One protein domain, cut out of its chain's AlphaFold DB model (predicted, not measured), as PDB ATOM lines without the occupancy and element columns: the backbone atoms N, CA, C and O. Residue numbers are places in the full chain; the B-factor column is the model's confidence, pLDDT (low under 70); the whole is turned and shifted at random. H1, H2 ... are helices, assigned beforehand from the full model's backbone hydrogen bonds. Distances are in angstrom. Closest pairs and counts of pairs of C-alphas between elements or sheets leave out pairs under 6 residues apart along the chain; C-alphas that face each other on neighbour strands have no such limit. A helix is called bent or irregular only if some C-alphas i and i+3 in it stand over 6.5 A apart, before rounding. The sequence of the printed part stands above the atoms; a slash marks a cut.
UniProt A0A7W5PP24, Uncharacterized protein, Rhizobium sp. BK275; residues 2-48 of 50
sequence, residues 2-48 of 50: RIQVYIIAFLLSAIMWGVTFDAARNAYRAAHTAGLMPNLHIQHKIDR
ATOM      1  N   ARG A   2      21.956  39.639  19.712       80.88
ATOM      2  CA  ARG A   2      23.034  39.882  20.714       80.88
ATOM      3  C   ARG A   2      23.444  38.653  21.542       80.88
ATOM      4  O   ARG A   2      24.626  38.366  21.659       80.88
ATOM      5  N   ILE A   3      22.475  37.905  22.072       90.81
ATOM      6  CA  ILE A   3      22.753  36.724  22.910       90.81
ATOM      7  C   ILE A   3      23.374  35.567  22.120       90.81
ATOM      8  O   ILE A   3      24.248  34.877  22.629       90.81
ATOM      9  N   GLN A   4      22.989  35.401  20.852       90.81
ATOM     10  CA  GLN A   4      23.561  34.375  19.978       90.81
ATOM     11  C   GLN A   4      25.047  34.637  19.721       90.81
ATOM     12  O   GLN A   4      25.833  33.699  19.744       90.81
ATOM     13  N   VAL A   5      25.444  35.904  19.555       94.38
ATOM     14  CA  VAL A   5      26.858  36.281  19.391       94.38
ATOM     15  C   VAL A   5      27.672  35.908  20.631       94.38
ATOM     16  O   VAL A   5      28.750  35.339  20.494       94.38
ATOM     17  N   TYR A   6      27.144  36.149  21.835       95.19
ATOM     18  CA  TYR A   6      27.826  35.753  23.072       95.19
ATOM     19  C   TYR A   6      27.939  34.234  23.224       95.19
ATOM     20  O   TYR A   6      28.995  33.742  23.613       95.19
ATOM     21  N   ILE A   7      26.889  33.487  22.868       95.38
ATOM     22  CA  ILE A   7      26.914  32.018  22.885       95.38
ATOM     23  C   ILE A   7      27.976  31.495  21.909       95.38
ATOM     24  O   ILE A   7      28.786  30.653  22.282       95.38
ATOM     25  N   ILE A   8      28.027  32.025  20.686       96.00
ATOM     26  CA  ILE A   8      29.025  31.625  19.683       96.00
ATOM     27  C   ILE A   8      30.442  31.965  20.161       96.00
ATOM     28  O   ILE A   8      31.329  31.119  20.083       96.00
ATOM     29  N   ALA A   9      30.658  33.165  20.704       95.69
ATOM     30  CA  ALA A   9      31.960  33.574  21.228       95.69
ATOM     31  C   ALA A   9      32.429  32.672  22.381       95.69
ATOM     32  O   ALA A   9      33.599  32.289  22.433       95.69
ATOM     33  N   PHE A  10      31.516  32.287  23.275       96.38
ATOM     34  CA  PHE A  10      31.810  31.359  24.363       96.38
ATOM     35  C   PHE A  10      32.193  29.971  23.838       96.38
ATOM     36  O   PHE A  10      33.216  29.421  24.241       96.38
ATOM     37  N   LEU A  11      31.422  29.433  22.890       97.12
ATOM     38  CA  LEU A  11      31.699  28.130  22.281       97.12
ATOM     39  C   LEU A  11      33.044  28.117  21.545       97.12
ATOM     40  O   LEU A  11      33.829  27.190  21.725       97.12
ATOM     41  N   LEU A  12      33.350  29.165  20.774       96.62
ATOM     42  CA  LEU A  12      34.642  29.303  20.096       96.62
ATOM     43  C   LEU A  12      35.801  29.390  21.093       96.62
ATOM     44  O   LEU A  12      36.827  28.745  20.891       96.62
ATOM     45  N   SER A  13      35.624  30.126  22.191       95.50
ATOM     46  CA  SER A  13      36.637  30.233  23.247       95.50
ATOM     47  C   SER A  13      36.886  28.886  23.931       95.50
ATOM     48  O   SER A  13      38.035  28.522  24.171       95.50
ATOM     49  N   ALA A  14      35.828  28.114  24.196       95.50
ATOM     50  CA  ALA A  14      35.933  26.783  24.786       95.50
ATOM     51  C   ALA A  14      36.651  25.790  23.856       95.50
ATOM     52  O   ALA A  14      37.512  25.033  24.306       95.50
ATOM     53  N   ILE A  15      36.347  25.825  22.554       96.44
ATOM     54  CA  ILE A  15      37.040  25.006  21.547       96.44
ATOM     55  C   ILE A  15      38.517  25.400  21.475       96.44
ATOM     56  O   ILE A  15      39.382  24.529  21.517       96.44
ATOM     57  N   MET A  16      38.813  26.702  21.420       95.81
ATOM     58  CA  MET A  16      40.187  27.197  21.364       95.81
ATOM     59  C   MET A  16      40.984  26.747  22.590       95.81
ATOM     60  O   MET A  16      42.083  26.223  22.440       95.81
ATOM     61  N   TRP A  17      40.395  26.844  23.785       95.62
ATOM     62  CA  TRP A  17      41.005  26.344  25.016       95.62
ATOM     63  C   TRP A  17      41.315  24.846  24.952       95.62
ATOM     64  O   TRP A  17      42.422  24.433  25.292       95.62
ATOM     65  N   GLY A  18      40.370  24.032  24.472       94.19
ATOM     66  CA  GLY A  18      40.564  22.588  24.321       94.19
ATOM     67  C   GLY A  18      41.708  22.241  23.367       94.19
ATOM     68  O   GLY A  18      42.564  21.425  23.704       94.19
ATOM     69  N   VAL A  19      41.766  22.907  22.211       94.12
ATOM     70  CA  VAL A  19      42.835  22.707  21.218       94.12
ATOM     71  C   VAL A  19      44.189  23.155  21.769       94.12
ATOM     72  O   VAL A  19      45.173  22.433  21.629       94.12
ATOM     73  N   THR A  20      44.256  24.313  22.432       93.00
ATOM     74  CA  THR A  20      45.496  24.798  23.053       93.00
ATOM     75  C   THR A  20      45.976  23.855  24.151       93.00
ATOM     76  O   THR A  20      47.167  23.559  24.218       93.00
ATOM     77  N   PHE A  21      45.068  23.346  24.987       92.44
ATOM     78  CA  PHE A  21      45.412  22.392  26.036       92.44
ATOM     79  C   PHE A  21      45.946  21.078  25.460       92.44
ATOM     80  O   PHE A  21      46.971  20.580  25.926       92.44
ATOM     81  N   ASP A  22      45.295  20.528  24.433       92.69
ATOM     82  CA  ASP A  22      45.752  19.291  23.795       92.69
ATOM     83  C   ASP A  22      47.112  19.477  23.106       92.69
ATOM     84  O   ASP A  22      48.032  18.683  23.314       92.69
ATOM     85  N   ALA A  23      47.296  20.584  22.383       91.81
ATOM     86  CA  ALA A  23      48.573  20.937  21.771       91.81
ATOM     87  C   ALA A  23      49.688  21.084  22.819       91.81
ATOM     88  O   ALA A  23      50.768  20.517  22.651       91.81
ATOM     89  N   ALA A  24      49.423  21.778  23.930       88.56
ATOM     90  CA  ALA A  24      50.373  21.925  25.029       88.56
ATOM     91  C   ALA A  24      50.697  20.577  25.691       88.56
ATOM     92  O   ALA A  24      51.856  20.295  25.989       88.56
ATOM     93  N   ARG A  25      49.699  19.705  25.876       87.56
ATOM     94  CA  ARG A  25      49.893  18.357  26.424       87.56
ATOM     95  C   ARG A  25      50.738  17.483  25.501       87.56
ATOM     96  O   ARG A  25      51.606  16.751  25.978       87.56
ATOM     97  N   ASN A  26      50.497  17.551  24.198       89.06
ATOM     98  CA  ASN A  26      51.262  16.806  23.205       89.06
ATOM     99  C   ASN A  26      52.692  17.338  23.105       89.06
ATOM    100  O   ASN A  26      53.627  16.542  23.095       89.06
ATOM    101  N   ALA A  27      52.878  18.659  23.143       86.25
ATOM    102  CA  ALA A  27      54.195  19.283  23.218       86.25
ATOM    103  C   ALA A  27      54.948  18.873  24.493       86.25
ATOM    104  O   ALA A  27      56.115  18.499  24.419       86.25
ATOM    105  N   TYR A  28      54.274  18.851  25.648       83.25
ATOM    106  CA  TYR A  28      54.838  18.370  26.911       83.25
ATOM    107  C   TYR A  28      55.281  16.908  26.807       83.25
ATOM    108  O   TYR A  28      56.398  16.562  27.183       83.25
ATOM    109  N   ARG A  29      54.427  16.033  26.259       84.06
ATOM    110  CA  ARG A  29      54.768  14.621  26.037       84.06
ATOM    111  C   ARG A  29      55.947  14.469  25.087       84.06
ATOM    112  O   ARG A  29      56.850  13.706  25.404       84.06
ATOM    113  N   ALA A  30      55.962  15.211  23.983       85.25
ATOM    114  CA  ALA A  30      57.051  15.191  23.014       85.25
ATOM    115  C   ALA A  30      58.375  15.644  23.649       85.25
ATOM    116  O   ALA A  30      59.385  14.952  23.521       85.25
ATOM    117  N   ALA A  31      58.364  16.749  24.401       82.00
ATOM    118  CA  ALA A  31      59.526  17.248  25.132       82.00
ATOM    119  C   ALA A  31      60.011  16.248  26.193       82.00
ATOM    120  O   ALA A  31      61.214  16.044  26.355       82.00
ATOM    121  N   HIS A  32      59.082  15.579  26.876       79.25
ATOM    122  CA  HIS A  32      59.400  14.535  27.841       79.25
ATOM    123  C   HIS A  32      60.026  13.300  27.177       79.25
ATOM    124  O   HIS A  32      61.062  12.826  27.633       79.25
ATOM    125  N   THR A  33      59.470  12.815  26.060       77.56
ATOM    126  CA  THR A  33      60.049  11.696  25.293       77.56
ATOM    127  C   THR A  33      61.384  12.048  24.642       77.56
ATOM    128  O   THR A  33      62.231  11.177  24.488       77.56
ATOM    129  N   ALA A  34      61.597  13.319  24.296       80.81
ATOM    130  CA  ALA A  34      62.856  13.816  23.753       80.81
ATOM    131  C   ALA A  34      63.937  14.025  24.832       80.81
ATOM    132  O   ALA A  34      65.039  14.458  24.510       80.81
ATOM    133  N   GLY A  35      63.631  13.766  26.112       71.69
ATOM    134  CA  GLY A  35      64.561  13.976  27.226       71.69
ATOM    135  C   GLY A  35      64.849  15.449  27.539       71.69
ATOM    136  O   GLY A  35      65.701  15.739  28.373       71.69
ATOM    137  N   LEU A  36      64.133  16.380  26.899       71.31
ATOM    138  CA  LEU A  36      64.245  17.827  27.117       71.31
ATOM    139  C   LEU A  36      63.497  18.279  28.376       71.31
ATOM    140  O   LEU A  36      63.712  19.388  28.861       71.31
ATOM    141  N   MET A  37      62.614  17.426  28.901       64.19
ATOM    142  CA  MET A  37      61.881  17.676  30.133       64.19
ATOM    143  C   MET A  37      62.431  16.778  31.243       64.19
ATOM    144  O   MET A  37      62.417  15.552  31.082       64.19
ATOM    145  N   PRO A  38      62.908  17.344  32.366       60.50
ATOM    146  CA  PRO A  38      63.471  16.553  33.444       60.50
ATOM    147  C   PRO A  38      62.418  15.573  33.953       60.50
ATOM    148  O   PRO A  38      61.261  15.919  34.190       60.50
ATOM    149  N   ASN A  39      62.815  14.312  34.074       61.25
ATOM    150  CA  ASN A  39      61.924  13.266  34.535       61.25
ATOM    151  C   ASN A  39      61.492  13.608  35.974       61.25
ATOM    152  O   ASN A  39      62.347  13.639  36.861       61.25
ATOM    153  N   LEU A  40      60.199  13.867  36.228       60.72
ATOM    154  CA  LEU A  40      59.708  14.208  37.580       60.72
ATOM    155  C   LEU A  40      60.132  13.156  38.622       60.72
ATOM    156  O   LEU A  40      60.425  13.487  39.769       60.72
ATOM    157  N   HIS A  41      60.235  11.892  38.197       56.03
ATOM    158  CA  HIS A  41      60.712  10.782  39.023       56.03
ATOM    159  C   HIS A  41      62.209  10.858  39.380       56.03
ATOM    160  O   HIS A  41      62.613  10.354  40.426       56.03
ATOM    161  N   ILE A  42      63.037  11.467  38.523       53.47
ATOM    162  CA  ILE A  42      64.472  11.671  38.776       53.47
ATOM    163  C   ILE A  42      64.678  12.923  39.632       53.47
ATOM    164  O   ILE A  42      65.472  12.876  40.567       53.47
ATOM    165  N   GLN A  43      63.918  13.999  39.400       51.66
ATOM    166  CA  GLN A  43      63.981  15.196  40.249       51.66
ATOM    167  C   GLN A  43      63.611  14.897  41.708       51.66
ATOM    168  O   GLN A  43      64.338  15.317  42.600       51.66
ATOM    169  N   HIS A  44      62.585  14.075  41.962       52.88
ATOM    170  CA  HIS A  44      62.254  13.628  43.325       52.88
ATOM    171  C   HIS A  44      63.357  12.791  43.993       52.88
ATOM    172  O   HIS A  44      63.429  12.731  45.218       52.88
ATOM    173  N   LYS A  45      64.205  12.105  43.213       54.19
ATOM    174  CA  LYS A  45      65.359  11.377  43.760       54.19
ATOM    175  C   LYS A  45      66.528  12.306  44.069       54.19
ATOM    176  O   LYS A  45      67.216  12.056  45.048       54.19
ATOM    177  N   ILE A  46      66.741  13.354  43.273       54.59
ATOM    178  CA  ILE A  46      67.816  14.331  43.504       54.59
ATOM    179  C   ILE A  46      67.502  15.197  44.730       54.59
ATOM    180  O   ILE A  46      68.378  15.385  45.565       54.59
ATOM    181  N   ASP A  47      66.245  15.611  44.905       55.00
ATOM    182  CA  ASP A  47      65.793  16.408  46.061       55.00
ATOM    183  C   ASP A  47      65.842  15.636  47.397       55.00
ATOM    184  O   ASP A  47      65.691  16.203  48.470       55.00
ATOM    185  N   ARG A  48      66.058  14.314  47.345       55.66
ATOM    186  CA  ARG A  48      66.208  13.448  48.526       55.66
ATOM    187  C   ARG A  48      67.662  13.079  48.840       55.66
ATOM    188  O   ARG A  48      67.892  12.359  49.809       55.66
TER     189      ARG A  48
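What this domain is: This is residues 2 to 48 of the 50 residues of an uncharacterized protein of Rhizobium sp. BK275 (UniProt A0A7W5PP24). One long, nearly straight helix, H1, makes most of the length of this model, and after residue 33 the backbone turns aside through a short link into a small second helix, H2, like a short foot on a long shaft. The two helices do not pack on each other: H1 sticks out over residues 2 to 27, and the tail sticks out over residues 41 to 48. The printed part has 47 residues with two named helices, in the order H1, H2, and no named strand; the class is all helix. The whole is extended, a rod spanning 57 by 22 by 9 A, with a radius of gyration of the C-alphas of 18.1 A.

Where its parts are: Find C-alpha 2 at (23.034, 39.882, 20.714); from there H1, residues 2 to 33, runs 46.7 A to C-alpha 33 at (60.049, 11.696, 25.293). Then look at Leu 40, where H2 begins; it holds residues 40 to 46 and ends at C-alpha 46, (67.816, 14.331, 43.504).

How they stand to each other: Start from H1, the longest helix, with 32 residues; neither it nor H2 is bent or irregular. H1 and H2 are apart, with no C-alpha of the one within 8 A of the other. In H1 each O i to N i+4 pair is within hydrogen-bond range, and in H2 2 of 3 are.

The domain as a whole: The two C-alphas farthest apart are those of Arg 2 and Arg 48, at 57.8 A. The printed part has no cut, and the link from H1 to H2, 6 residues, is short. Look at the B-factor column: the mean pLDDT of the printed part is 81.1, with 91 for H1 and 55 for H2, and residues 37 to 48 are under 70.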